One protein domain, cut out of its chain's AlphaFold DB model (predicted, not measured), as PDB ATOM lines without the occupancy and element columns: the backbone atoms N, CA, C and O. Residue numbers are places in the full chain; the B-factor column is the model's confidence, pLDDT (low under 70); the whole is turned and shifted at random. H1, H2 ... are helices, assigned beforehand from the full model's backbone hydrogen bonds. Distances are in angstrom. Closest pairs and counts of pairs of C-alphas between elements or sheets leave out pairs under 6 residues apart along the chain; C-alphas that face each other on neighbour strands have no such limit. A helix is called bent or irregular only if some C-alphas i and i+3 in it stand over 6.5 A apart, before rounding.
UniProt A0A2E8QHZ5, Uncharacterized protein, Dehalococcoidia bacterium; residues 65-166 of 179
ATOM      1  N   ASP A  65     309.664 282.430 459.884       54.50
ATOM      2  CA  ASP A  65     310.743 282.852 460.792       54.50
ATOM      3  C   ASP A  65     310.519 282.413 462.256       54.50
ATOM      4  O   ASP A  65     311.442 282.481 463.066       54.50
ATOM      5  N   VAL A  66     309.308 281.956 462.613       62.00
ATOM      6  CA  VAL A  66     308.959 281.546 463.981       62.00
ATOM      7  C   VAL A  66     308.678 280.046 464.048       62.00
ATOM      8  O   VAL A  66     307.707 279.536 463.501       62.00
ATOM      9  N   GLU A  67     309.503 279.340 464.808       64.50
ATOM     10  CA  GLU A  67     309.535 277.876 464.920       64.50
ATOM     11  C   GLU A  67     308.190 277.261 465.355       64.50
ATOM     12  O   GLU A  67     307.784 276.217 464.845       64.50
ATOM     13  N   ALA A  68     307.436 277.938 466.230       64.31
ATOM     14  CA  ALA A  68     306.101 277.501 466.660       64.31
ATOM     15  C   ALA A  68     305.024 277.612 465.559       64.31
ATOM     16  O   ALA A  68     304.000 276.920 465.584       64.31
ATOM     17  N   TRP A  69     305.248 278.475 464.566       74.12
ATOM     18  CA  TRP A  69     304.336 278.640 463.439       74.12
ATOM     19  C   TRP A  69     304.515 277.507 462.429       74.12
ATOM     20  O   TRP A  69     303.532 277.113 461.809       74.12
ATOM     21  N   GLN A  70     305.718 276.921 462.324       79.31
ATOM     22  CA  GLN A  70     305.971 275.744 461.484       79.31
ATOM     23  C   GLN A  70     305.146 274.548 461.967       79.31
ATOM     24  O   GLN A  70     304.409 273.960 461.181       79.31
ATOM     25  N   TYR A  71     305.174 274.252 463.272       83.25
ATOM     26  CA  TYR A  71     304.314 273.224 463.867       83.25
ATOM     27  C   TYR A  71     302.834 273.458 463.546       83.25
ATOM     28  O   TYR A  71     302.163 272.580 463.006       83.25
ATOM     29  N   SER A  72     302.328 274.660 463.836       82.62
ATOM     30  CA  SER A  72     300.914 274.997 463.629       82.62
ATOM     31  C   SER A  72     300.506 274.881 462.159       82.62
ATOM     32  O   SER A  72     299.395 274.443 461.841       82.62
ATOM     33  N   TRP A  73     301.421 275.236 461.257       81.44
ATOM     34  CA  TRP A  73     301.236 275.141 459.818       81.44
ATOM     35  C   TRP A  73     301.159 273.680 459.353       81.44
ATOM     36  O   TRP A  73     300.162 273.300 458.733       81.44
ATOM     37  N   ILE A  74     302.126 272.836 459.735       86.69
ATOM     38  CA  ILE A  74     302.135 271.402 459.396       86.69
ATOM     39  C   ILE A  74     300.914 270.700 459.993       86.69
ATOM     40  O   ILE A  74     300.221 269.954 459.299       86.69
ATOM     41  N   ARG A  75     300.582 270.993 461.254       88.81
ATOM     42  CA  ARG A  75     299.405 270.448 461.939       88.81
ATOM     43  C   ARG A  75     298.118 270.761 461.183       88.81
ATOM     44  O   ARG A  75     297.327 269.864 460.894       88.81
ATOM     45  N   THR A  76     297.905 272.029 460.834       86.38
ATOM     46  CA  THR A  76     296.746 272.438 460.024       86.38
ATOM     47  C   THR A  76     296.747 271.721 458.676       86.38
ATOM     48  O   THR A  76     295.692 271.333 458.175       86.38
ATOM     49  N   GLY A  77     297.930 271.538 458.090       87.31
ATOM     50  CA  GLY A  77     298.212 270.692 456.936       87.31
ATOM     51  C   GLY A  77     297.575 269.315 457.009       87.31
ATOM     52  O   GLY A  77     296.655 269.002 456.253       87.31
ATOM     53  N   ILE A  78     298.046 268.544 457.982       91.62
ATOM     54  CA  ILE A  78     297.640 267.166 458.242       91.62
ATOM     55  C   ILE A  78     296.140 267.077 458.528       91.62
ATOM     56  O   ILE A  78     295.463 266.204 457.991       91.62
ATOM     57  N   ILE A  79     295.592 267.981 459.349       91.06
ATOM     58  CA  ILE A  79     294.156 267.994 459.675       91.06
ATOM     59  C   ILE A  79     293.315 268.161 458.409       91.06
ATOM     60  O   ILE A  79     292.310 267.470 458.248       91.06
ATOM     61  N   ASN A  80     293.723 269.044 457.501       88.56
ATOM     62  CA  ASN A  80     292.997 269.244 456.254       88.56
ATOM     63  C   ASN A  80     293.102 268.036 455.328       88.56
ATOM     64  O   ASN A  80     292.083 267.647 454.769       88.56
ATOM     65  N   MET A  81     294.284 267.421 455.217       89.69
ATOM     66  CA  MET A  81     294.452 266.199 454.429       89.69
ATOM     67  C   MET A  81     293.597 265.059 454.984       89.69
ATOM     68  O   MET A  81     292.909 264.412 454.212       89.69
ATOM     69  N   LYS A  82     293.556 264.856 456.310       91.62
ATOM     70  CA  LYS A  82     292.732 263.812 456.955       91.62
ATOM     71  C   LYS A  82     291.228 263.999 456.745       91.62
ATOM     72  O   LYS A  82     290.498 263.017 456.724       91.62
ATOM     73  N   ASN A  83     290.773 265.246 456.639       90.62
ATOM     74  CA  ASN A  83     289.358 265.597 456.503       90.62
ATOM     75  C   ASN A  83     289.006 266.071 455.086       90.62
ATOM     76  O   ASN A  83     287.995 266.756 454.902       90.62
ATOM     77  N   ALA A  84     289.853 265.786 454.095       88.56
ATOM     78  CA  ALA A  84     289.639 266.298 452.756       88.56
ATOM     79  C   ALA A  84     288.393 265.668 452.124       88.56
ATOM     80  O   ALA A  84     288.221 264.458 452.109       88.56
ATOM     81  N   GLN A  85     287.531 266.521 451.582       86.25
ATOM     82  CA  GLN A  85     286.358 266.157 450.785       86.25
ATOM     83  C   GLN A  85     286.587 266.449 449.300       86.25
ATOM     84  O   GLN A  85     285.768 266.104 448.456       86.25
ATOM     85  N   GLY A  86     287.721 267.063 448.960       81.25
ATOM     86  CA  GLY A  86     288.093 267.322 447.581       81.25
ATOM     87  C   GLY A  86     289.527 267.824 447.415       81.25
ATOM     88  O   GLY A  86     290.217 268.101 448.405       81.25
ATOM     89  N   PRO A  87     289.952 268.028 446.154       77.56
ATOM     90  CA  PRO A  87     291.311 268.437 445.790       77.56
ATOM     91  C   PRO A  87     291.827 269.678 446.536       77.56
ATOM     92  O   PRO A  87     293.008 269.787 446.849       77.56
ATOM     93  N   ALA A  88     290.937 270.633 446.829       75.75
ATOM     94  CA  ALA A  88     291.298 271.872 447.515       75.75
ATOM     95  C   ALA A  88     291.714 271.643 448.980       75.75
ATOM     96  O   ALA A  88     292.593 272.337 449.484       75.75
ATOM     97  N   GLN A  89     291.098 270.672 449.662       79.69
ATOM     98  CA  GLN A  89     291.415 270.325 451.053       79.69
ATOM     99  C   GLN A  89     292.541 269.293 451.146       79.69
ATOM    100  O   GLN A  89     293.337 269.365 452.077       79.69
ATOM    101  N   TRP A  90     292.652 268.409 450.147       83.00
ATOM    102  CA  TRP A  90     293.759 267.455 450.005       83.00
ATOM    103  C   TRP A  90     295.118 268.138 449.742       83.00
ATOM    104  O   TRP A  90     296.159 267.504 449.821       83.00
ATOM    105  N   ARG A  91     295.116 269.466 449.538       69.44
ATOM    106  CA  ARG A  91     296.278 270.364 449.640       69.44
ATOM    107  C   ARG A  91     297.522 269.855 448.912       69.44
ATOM    108  O   ARG A  91     298.518 269.525 449.533       69.44
ATOM    109  N   ALA A  92     297.502 269.952 447.585       60.22
ATOM    110  CA  ALA A  92     298.707 269.842 446.771       60.22
ATOM    111  C   ALA A  92     299.643 271.040 447.031       60.22
ATOM    112  O   ALA A  92     299.549 272.058 446.341       60.22
ATOM    113  N   ILE A  93     300.497 270.966 448.051       71.81
ATOM    114  CA  ILE A  93     301.627 271.888 448.225       71.81
ATOM    115  C   ILE A  93     302.936 271.148 447.995       71.81
ATOM    116  O   ILE A  93     302.993 269.922 447.978       71.81
ATOM    117  N   ASN A  94     304.006 271.906 447.790       74.19
ATOM    118  CA  ASN A  94     305.342 271.348 447.865       74.19
ATOM    119  C   ASN A  94     305.816 271.404 449.323       74.19
ATOM    120  O   ASN A  94     306.372 272.419 449.750       74.19
ATOM    121  N   TRP A  95     305.563 270.332 450.078       80.88
ATOM    122  CA  TRP A  95     305.964 270.232 451.486       80.88
ATOM    123  C   TRP A  95     307.473 270.411 451.676       80.88
ATOM    124  O   TRP A  95     307.889 271.042 452.644       80.88
ATOM    125  N   GLU A  96     308.291 269.972 450.713       71.69
ATOM    126  CA  GLU A  96     309.753 270.108 450.770       71.69
ATOM    127  C   GLU A  96     310.201 271.570 450.801       71.69
ATOM    128  O   GLU A  96     311.245 271.871 451.359       71.69
ATOM    129  N   LYS A  97     309.427 272.503 450.229       69.12
ATOM    130  CA  LYS A  97     309.785 273.932 450.202       69.12
ATOM    131  C   LYS A  97     309.353 274.706 451.449       69.12
ATOM    132  O   LYS A  97     309.850 275.808 451.659       69.12
ATOM    133  N   GLY A  98     308.411 274.178 452.231       62.41
ATOM    134  CA  GLY A  98     307.783 274.906 453.341       62.41
ATOM    135  C   GLY A  98     308.492 274.767 454.690       62.41
ATOM    136  O   GLY A  98     308.182 275.510 455.618       62.41
ATOM    137  N   CYS A  99     309.434 273.829 454.822       72.50
ATOM    138  CA  CYS A  99     309.865 273.324 456.131       72.50
ATOM    139  C   CYS A  99     311.342 273.542 456.429       72.50
ATOM    140  O   CYS A  99     312.032 272.657 456.929       72.50
ATOM    141  N   PHE A 100     311.825 274.749 456.151       65.00
ATOM    142  CA  PHE A 100     313.176 275.156 456.516       65.00
ATOM    143  C   PHE A 100     313.125 276.217 457.609       65.00
ATOM    144  O   PHE A 100     312.558 277.291 457.422       65.00
ATOM    145  N   SER A 101     313.729 275.925 458.762       63.31
ATOM    146  CA  SER A 101     314.084 276.969 459.724       63.31
ATOM    147  C   SER A 101     315.416 277.588 459.333       63.31
ATOM    148  O   SER A 101     316.391 276.892 459.042       63.31
ATOM    149  N   ARG A 102     315.482 278.917 459.382       61.56
ATOM    150  CA  ARG A 102     316.720 279.674 459.167       61.56
ATOM    151  C   ARG A 102     317.664 279.634 460.378       61.56
ATOM    152  O   ARG A 102     318.779 280.143 460.281       61.56
ATOM    153  N   ARG A 103     317.245 279.075 461.524       64.38
ATOM    154  CA  ARG A 103     318.040 279.023 462.765       64.38
ATOM    155  C   ARG A 103     317.947 277.658 463.441       64.38
ATOM    156  O   ARG A 103     317.154 277.443 464.353       64.38
ATOM    157  N   ILE A 104     318.824 276.749 463.025       69.94
ATOM    158  CA  ILE A 104     319.068 275.505 463.756       69.94
ATOM    159  C   ILE A 104     320.130 275.785 464.821       69.94
ATOM    160  O   ILE A 104     321.243 276.222 464.524       69.94
ATOM    161  N   THR A 105     319.772 275.554 466.075       74.44
ATOM    162  CA  THR A 105     320.663 275.580 467.235       74.44
ATOM    163  C   THR A 105     320.720 274.184 467.843       74.44
ATOM    164  O   THR A 105     319.843 273.357 467.621       74.44
ATOM    165  N   LYS A 106     321.714 273.921 468.691       76.44
ATOM    166  CA  LYS A 106     321.814 272.632 469.390       76.44
ATOM    167  C   LYS A 106     320.599 272.323 470.282       76.44
ATOM    168  O   LYS A 106     320.322 271.165 470.561       76.44
ATOM    169  N   TRP A 107     319.893 273.351 470.758       76.00
ATOM    170  CA  TRP A 107     318.756 273.182 471.666       76.00
ATOM    171  C   TRP A 107     317.465 272.779 470.939       76.00
ATOM    172  O   TRP A 107     316.694 271.991 471.473       76.00
ATOM    173  N   ASN A 108     317.254 273.259 469.709       77.81
ATOM    174  CA  ASN A 108     316.060 272.960 468.908       77.81
ATOM    175  C   ASN A 108     316.321 271.964 467.763       77.81
ATOM    176  O   ASN A 108     315.415 271.700 466.981       77.81
ATOM    177  N   GLU A 109     317.523 271.391 467.663       84.25
ATOM    178  CA  GLU A 109     317.931 270.485 466.580       84.25
ATOM    179  C   GLU A 109     316.961 269.308 466.391       84.25
ATOM    180  O   GLU A 109     316.503 269.063 465.281       84.25
ATOM    181  N   ILE A 110     316.576 268.627 467.475       86.00
ATOM    182  CA  ILE A 110     315.637 267.490 467.420       86.00
ATOM    183  C   ILE A 110     314.280 267.927 466.860       86.00
ATOM    184  O   ILE A 110     313.699 267.248 466.012       86.00
ATOM    185  N   TYR A 111     313.783 269.075 467.318       86.62
ATOM    186  CA  TYR A 111     312.522 269.633 466.849       86.62
ATOM    187  C   TYR A 111     312.601 270.012 465.368       86.62
ATOM    188  O   TYR A 111     311.740 269.616 464.590       86.62
ATOM    189  N   GLN A 112     313.670 270.692 464.956       84.88
ATOM    190  CA  GLN A 112     313.875 271.112 463.570       84.88
ATOM    191  C   GLN A 112     314.052 269.933 462.607       84.88
ATOM    192  O   GLN A 112     313.470 269.942 461.524       84.88
ATOM    193  N   ASN A 113     314.769 268.886 463.017       87.69
ATOM    194  CA  ASN A 113     314.876 267.655 462.235       87.69
ATOM    195  C   ASN A 113     313.508 266.974 462.105       87.69
ATOM    196  O   ASN A 113     313.115 266.581 461.014       87.69
ATOM    197  N   THR A 114     312.722 266.931 463.187       90.19
ATOM    198  CA  THR A 114     311.368 266.359 463.139       90.19
ATOM    199  C   THR A 114     310.441 267.150 462.209       90.19
ATOM    200  O   THR A 114     309.618 266.557 461.513       90.19
ATOM    201  N   ILE A 115     310.571 268.480 462.167       87.69
ATOM    202  CA  ILE A 115     309.842 269.349 461.230       87.69
ATOM    203  C   ILE A 115     310.195 268.992 459.779       87.69
ATOM    204  O   ILE A 115     309.291 268.809 458.965       87.69
ATOM    205  N   GLN A 116     311.486 268.852 459.465       86.38
ATOM    206  CA  GLN A 116     311.951 268.483 458.124       86.38
ATOM    207  C   GLN A 116     311.460 267.088 457.717       86.38
ATOM    208  O   GLN A 116     310.815 266.953 456.675       86.38
ATOM    209  N   ASP A 117     311.662 266.091 458.582       90.25
ATOM    210  CA  ASP A 117     311.221 264.710 458.359       90.25
ATOM    211  C   ASP A 117     309.703 264.632 458.150       90.25
ATOM    212  O   ASP A 117     309.211 263.893 457.295       90.25
ATOM    213  N   SER A 118     308.935 265.415 458.915       90.88
ATOM    214  CA  SER A 118     307.478 265.475 458.776       90.88
ATOM    215  C   SER A 118     307.072 265.971 457.394       90.88
ATOM    216  O   SER A 118     306.158 265.422 456.789       90.88
ATOM    217  N   CYS A 119     307.754 266.982 456.865       88.12
ATOM    218  CA  CYS A 119     307.421 267.536 455.561       88.12
ATOM    219  C   CYS A 119     307.858 266.649 454.402       88.12
ATOM    220  O   CYS A 119     307.120 266.535 453.425       88.12
ATOM    221  N   GLU A 120     308.997 265.967 454.517       89.38
ATOM    222  CA  GLU A 120     309.382 264.943 453.546       89.38
ATOM    223  C   GLU A 120     308.340 263.816 453.505       89.38
ATOM    224  O   GLU A 120     307.825 263.481 452.436       89.38
ATOM    225  N   LYS A 121     307.929 263.307 454.675       92.50
ATOM    226  CA  LYS A 121     306.867 262.293 454.772       92.50
ATOM    227  C   LYS A 121     305.542 262.785 454.196       92.50
ATOM    228  O   LYS A 121     304.894 262.042 453.467       92.50
ATOM    229  N   LEU A 122     305.141 264.027 454.467       91.56
ATOM    230  CA  LEU A 122     303.912 264.589 453.898       91.56
ATOM    231  C   LEU A 122     303.984 264.742 452.381       91.56
ATOM    232  O   LEU A 122     302.982 264.500 451.713       91.56
ATOM    233  N   ASN A 123     305.152 265.078 451.827       88.75
ATOM    234  CA  ASN A 123     305.346 265.107 450.379       88.75
ATOM    235  C   ASN A 123     305.135 263.722 449.753       88.75
ATOM    236  O   ASN A 123     304.477 263.606 448.717       88.75
ATOM    237  N   ILE A 124     305.667 262.679 450.399       91.75
ATOM    238  CA  ILE A 124     305.515 261.283 449.971       91.75
ATOM    239  C   ILE A 124     304.046 260.856 450.061       91.75
ATOM    240  O   ILE A 124     303.481 260.448 449.051       91.75
ATOM    241  N   ILE A 125     303.405 261.044 451.220       92.31
ATOM    242  CA  ILE A 125     301.985 260.717 451.442       92.31
ATOM    243  C   ILE A 125     301.108 261.414 450.400       92.31
ATOM    244  O   ILE A 125     300.264 260.785 449.768       92.31
ATOM    245  N   GLN A 126     301.303 262.719 450.197       88.69
ATOM    246  CA  GLN A 126     300.541 263.468 449.205       88.69
ATOM    247  C   GLN A 126     300.684 262.817 447.826       88.69
ATOM    248  O   GLN A 126     299.684 262.456 447.219       88.69
ATOM    249  N   LYS A 127     301.916 262.577 447.368       86.75
ATOM    250  CA  LYS A 127     302.183 261.989 446.051       86.75
ATOM    251  C   LYS A 127     301.583 260.589 445.881       86.75
ATOM    252  O   LYS A 127     301.045 260.292 444.814       86.75
ATOM    253  N   ASP A 128     301.688 259.743 446.898       90.75
ATOM    254  CA  ASP A 128     301.246 258.349 446.832       90.75
ATOM    255  C   ASP A 128     299.716 258.230 446.830       90.75
ATOM    256  O   ASP A 128     299.168 257.331 446.188       90.75
ATOM    257  N   TYR A 129     299.024 259.172 447.481       89.44
ATOM    258  CA  TYR A 129     297.567 259.156 447.627       89.44
ATOM    259  C   TYR A 129     296.838 260.253 446.825       89.44
ATOM    260  O   TYR A 129     295.609 260.346 446.862       89.44
ATOM    261  N   ASP A 130     297.559 261.046 446.029       84.75
ATOM    262  CA  ASP A 130     297.005 262.126 445.206       84.75
ATOM    263  C   ASP A 130     295.918 261.634 444.250       84.75
ATOM    264  O   ASP A 130     294.938 262.327 444.014       84.75
ATOM    265  N   ASN A 131     296.017 260.419 443.718       80.88
ATOM    266  CA  ASN A 131     295.003 259.859 442.821       80.88
ATOM    267  C   ASN A 131     293.621 259.653 443.473       80.88
ATOM    268  O   ASN A 131     292.631 259.613 442.738       80.88
ATOM    269  N   TYR A 132     293.536 259.544 444.802       83.88
ATOM    270  CA  TYR A 132     292.269 259.377 445.521       83.88
ATOM    271  C   TYR A 132     291.475 260.684 445.612       83.88
ATOM    272  O   TYR A 132     290.243 260.657 445.631       83.88
ATOM    273  N   CYS A 133     292.170 261.825 445.603       79.94
ATOM    274  CA  CYS A 133     291.571 263.138 445.838       79.94
ATOM    275  C   CYS A 133     291.812 264.165 444.720       79.94
ATOM    276  O   CYS A 133     291.026 265.099 444.593       79.94
ATOM    277  N   LEU A 134     292.836 264.002 443.879       72.25
ATOM    278  CA  LEU A 134     293.111 264.794 442.674       72.25
ATOM    279  C   LEU A 134     292.529 264.089 441.435       72.25
ATOM    280  O   LEU A 134     293.203 263.341 440.716       72.25
ATOM    281  N   GLY A 135     291.249 264.342 441.149       62.53
ATOM    282  CA  GLY A 135     290.576 263.801 439.965       62.53
ATOM    283  C   GLY A 135     289.095 264.165 439.858       62.53
ATOM    284  O   GLY A 135     288.589 264.987 440.611       62.53
ATOM    285  N   ILE A 136     288.398 263.516 438.917       54.81
ATOM    286  CA  ILE A 136     286.929 263.578 438.737       54.81
ATOM    287  C   ILE A 136     286.239 262.587 439.698       54.81
ATOM    288  O   ILE A 136     285.200 262.018 439.383       54.81
ATOM    289  N   ASN A 137     286.869 262.285 440.834       56.38
ATOM    290  CA  ASN A 137     286.259 261.433 441.841       56.38
ATOM    291  C   ASN A 137     285.399 262.346 442.715       56.38
ATOM    292  O   ASN A 137     285.918 263.290 443.309       56.38
ATOM    293  N   GLU A 138     284.085 262.127 442.717       59.28
ATOM    294  CA  GLU A 138     283.133 263.043 443.364       59.28
ATOM    295  C   GLU A 138     283.307 263.075 444.889       59.28
ATOM    296  O   GLU A 138     283.019 264.092 445.514       59.28
ATOM    297  N   ASN A 139     283.861 262.003 445.463       67.94
ATOM    298  CA  ASN A 139     284.139 261.876 446.884       67.94
ATOM    299  C   ASN A 139     285.626 261.545 447.048       67.94
ATOM    300  O   ASN A 139     286.039 260.428 446.750       67.94
ATOM    301  N   CYS A 140     286.437 262.521 447.464       81.19
ATOM    302  CA  CYS A 140     287.833 262.316 447.872       81.19
ATOM    303  C   CYS A 140     287.871 261.297 449.021       81.19
ATOM    304  O   CYS A 140     287.683 261.634 450.187       81.19
ATOM    305  N   GLU A 141     288.013 260.023 448.665       87.12
ATOM    306  CA  GLU A 141     287.972 258.901 449.593       87.12
ATOM    307  C   GLU A 141     289.402 258.551 449.982       87.12
ATOM    308  O   GLU A 141     290.099 257.803 449.298       87.12
ATOM    309  N   ILE A 142     289.855 259.167 451.071       88.50
ATOM    310  CA  ILE A 142     291.208 258.980 451.583       88.50
ATOM    311  C   ILE A 142     291.317 257.564 452.165       88.50
ATOM    312  O   ILE A 142     290.546 257.221 453.069       88.50
ATOM    313  N   PRO A 143     292.272 256.743 451.704       91.81
ATOM    314  CA  PRO A 143     292.434 255.390 452.212       91.81
ATOM    315  C   PRO A 143     292.869 255.386 453.685       91.81
ATOM    316  O   PRO A 143     293.514 256.314 454.184       91.81
ATOM    317  N   VAL A 144     292.526 254.311 454.396       94.12
ATOM    318  CA  VAL A 144     292.816 254.158 455.834       94.12
ATOM    319  C   VAL A 144     294.325 254.180 456.098       94.12
ATOM    320  O   VAL A 144     294.772 254.690 457.127       94.12
ATOM    321  N   GLU A 145     295.111 253.674 455.153       95.44
ATOM    322  CA  GLU A 145     296.570 253.684 455.165       95.44
ATOM    323  C   GLU A 145     297.109 255.120 455.228       95.44
ATOM    324  O   GLU A 145     297.863 255.449 456.147       95.44
ATOM    325  N   ALA A 146     296.616 256.009 454.361       93.38
ATOM    326  CA  ALA A 146     296.984 257.423 454.373       93.38
ATOM    327  C   ALA A 146     296.610 258.096 455.701       93.38
ATOM    328  O   ALA A 146     297.402 258.846 456.268       93.38
ATOM    329  N   LEU A 147     295.424 257.804 456.253       95.25
ATOM    330  CA  LEU A 147     295.004 258.351 457.550       95.25
ATOM    331  C   LEU A 147     295.926 257.917 458.695       95.25
ATOM    332  O   LEU A 147     296.177 258.701 459.620       95.25
ATOM    333  N   LYS A 148     296.425 256.679 458.647       97.25
ATOM    334  CA  LYS A 148     297.372 256.147 459.626       97.25
ATOM    335  C   LYS A 148     298.728 256.840 459.504       97.25
ATOM    336  O   LYS A 148     299.229 257.326 460.515       97.25
ATOM    337  N   GLU A 149     299.270 256.944 458.294       97.00
ATOM    338  CA  GLU A 149     300.546 257.620 458.031       97.00
ATOM    339  C   GLU A 149     300.498 259.100 458.440       97.00
ATOM    340  O   GLU A 149     301.362 259.578 459.174       97.00
ATOM    341  N   LEU A 150     299.423 259.810 458.080       95.62
ATOM    342  CA  LEU A 150     299.180 261.193 458.503       95.62
ATOM    343  C   LEU A 150     299.123 261.337 460.032       95.62
ATOM    344  O   LEU A 150     299.611 262.319 460.592       95.62
ATOM    345  N   SER A 151     298.525 260.365 460.725       96.50
ATOM    346  CA  SER A 151     298.438 260.377 462.191       96.50
ATOM    347  C   SER A 151     299.781 260.076 462.859       96.50
ATOM    348  O   SER A 151     300.072 260.640 463.912       96.50
ATOM    349  N   GLU A 152     300.619 259.243 462.242       97.25
ATOM    350  CA  GLU A 152     301.987 258.995 462.704       97.25
ATOM    351  C   GLU A 152     302.849 260.257 462.585       97.25
ATOM    352  O   GLU A 152     303.538 260.625 463.539       97.25
ATOM    353  N   VAL A 153     302.769 260.963 461.450       95.00
ATOM    354  CA  VAL A 153     303.458 262.251 461.273       95.00
ATOM    355  C   VAL A 153     303.005 263.249 462.340       95.00
ATOM    356  O   VAL A 153     303.851 263.855 462.996       95.00
ATOM    357  N   MET A 154     301.692 263.373 462.574       94.75
ATOM    358  CA  MET A 154     301.159 264.266 463.610       94.75
ATOM    359  C   MET A 154     301.705 263.929 464.999       94.75
ATOM    360  O   MET A 154     302.158 264.821 465.707       94.75
ATOM    361  N   SER A 155     301.690 262.651 465.383       95.06
ATOM    362  CA  SER A 155     302.129 262.235 466.716       95.06
ATOM    363  C   SER A 155     303.614 262.521 466.945       95.06
ATOM    364  O   SER A 155     303.992 263.034 467.998       95.06
ATOM    365  N   ASN A 156     304.464 262.250 465.950       93.50
ATOM    366  CA  ASN A 156     305.891 262.569 466.034       93.50
ATOM    367  C   ASN A 156     306.121 264.078 466.173       93.50
ATOM    368  O   ASN A 156     306.924 264.515 467.000       93.50
ATOM    369  N   LEU A 157     305.375 264.866 465.400       90.38
ATOM    370  CA  LEU A 157     305.433 266.318 465.424       90.38
ATOM    371  C   LEU A 157     304.978 266.898 466.780       90.38
ATOM    372  O   LEU A 157     305.654 267.767 467.330       90.38
ATOM    373  N   GLU A 158     303.874 266.403 467.343       90.94
ATOM    374  CA  GLU A 158     303.356 266.780 468.670       90.94
ATOM    375  C   GLU A 158     304.356 266.459 469.786       90.94
ATOM    376  O   GLU A 158     304.635 267.308 470.638       90.94
ATOM    377  N   ASN A 159     304.963 265.270 469.741       90.69
ATOM    378  CA  ASN A 159     305.992 264.868 470.697       90.69
ATOM    379  C   ASN A 159     307.214 265.790 470.627       90.69
ATOM    380  O   ASN A 159     307.717 266.235 471.658       90.69
ATOM    381  N   ALA A 160     307.691 266.111 469.423       89.19
ATOM    382  CA  ALA A 160     308.825 267.010 469.251       89.19
ATOM    383  C   ALA A 160     308.512 268.439 469.719       89.19
ATOM    384  O   ALA A 160     309.356 269.066 470.360       89.19
ATOM    385  N   PHE A 161     307.305 268.940 469.440       87.75
ATOM    386  CA  PHE A 161     306.849 270.257 469.890       87.75
ATOM    387  C   PHE A 161     306.806 270.350 471.420       87.75
ATOM    388  O   PHE A 161     307.352 271.291 471.998       87.75
ATOM    389  N   SER A 162     306.245 269.334 472.081       86.31
ATOM    390  CA  SER A 162     306.205 269.260 473.545       86.31
ATOM    391  C   SER A 162     307.601 269.113 474.163       86.31
ATOM    392  O   SER A 162     307.931 269.823 475.112       86.31
ATOM    393  N   ASN A 163     308.464 268.265 473.591       86.69
ATOM    394  CA  ASN A 163     309.843 268.072 474.062       86.69
ATOM    395  C   ASN A 163     310.705 269.336 473.930       86.69
ATOM    396  O   ASN A 163     311.621 269.540 474.723       86.69
ATOM    397  N   ALA A 164     310.404 270.195 472.954       83.25
ATOM    398  CA  ALA A 164     311.022 271.511 472.815       83.25
ATOM    399  C   ALA A 164     310.487 272.543 473.831       83.25
ATOM    400  O   ALA A 164     310.910 273.695 473.818       83.25
ATOM    401  N   GLY A 165     309.578 272.153 474.730       80.69
ATOM    402  CA  GLY A 165     309.027 273.017 475.772       80.69
ATOM    403  C   GLY A 165     307.931 273.961 475.284       80.69
ATOM    404  O   GLY A 165     307.549 274.873 476.019       80.69
ATOM    405  N   PHE A 166     307.416 273.765 474.067       79.69
ATOM    406  CA  PHE A 166     306.251 274.503 473.603       79.69
ATOM    407  C   PHE A 166     304.967 273.882 474.163       79.69
ATOM    408  O   PHE A 166     304.845 272.664 474.303       79.69
TER     409      PHE A 166
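AT A GLANCE: This is residues 65 to 166 of the 179 residues of an uncharacterized protein of Dehalococcoidia bacterium (UniProt A0A2E8QHZ5). Three long helices, H1, H3 and H4, lie side by side as a bundle drawn out into a rod, with H3 and H4 folded back on each other as a helical hairpin. The long link after H1 leads to the very short H2, which packs on H3 with H4 apart from it. The printed part has 102 residues with four named helices, in the order H1, H2, H3, H4, and no named strand, so the class is all helix. It is compact, with a radius of gyration of the C-alphas of 14.0 A, and the C-alphas span 47 by 22 by 18 A.

IN THESE COORDINATES: H1 is residues 67 to 82, 23.3 A from first to last C-alpha, and begins with C-alpha 67 at (309.535, 277.876, 464.920). H2 is residues 95 to 98, 5.3 A long. H3, the longest helix, is residues 109 to 133, 34.3 A from C-alpha 109 at (317.931, 270.485, 466.580) to C-alpha 133. H3 is irregular, with C-alphas 128 and 131 7.6 A apart, and has a kink of 45 degrees near residue 127. H4 is residues 144 to 163, 28.6 A long, and ends with C-alpha 163 at (309.843, 268.072, 474.062).

HOW THE PARTS SIT: H3 is the hub and touches the three other helices. H3 and H4 form a hairpin and touch, with the C-alphas of Tyr 111 and Ala 160 closest at 5.1 A; they run opposite ways at a shallow tilt of 16 degrees. H1 and H3 only just touch, with 3 pairs of C-alphas within 8 A, made by residues 70 to 74 of H1 and 115 to 119 of H3; the closest C-alphas, of Tyr 71 and Ile 115, are 7.2 A apart. H1 and H3 run the same way at a shallow tilt of 22 degrees. H1 touches H4, with the C-alphas of Lys 82 and Leu 147 closest at 5.9 A, opposite ways at a shallow tilt of 18 degrees. H2 touches residues 116 to 123 of H3, with the C-alphas of Trp 95 and Cys 119 closest at 5.1 A. H1 and H2 are near each other, while H2 and H4 are apart. Every O i to N i+4 pair is within hydrogen-bond range in H4, against 11 of 12 in H1 and 18 of 21 in H3; H2 is too short for such a pair.

THE WHOLE: The C-alphas of Lys 106 and Glu 138, the two farthest apart, are 47.6 A apart. The printed part has no cut. The link from H1 to H2, residues 83 to 94, is long; those from H2 to H3 and from H3 to H4 are short. The mean pLDDT of the printed part is 82.3, and it is under 70 at residues 65 to 68, 91 to 92, 97 to 98, 100 to 104 and 135 to 139.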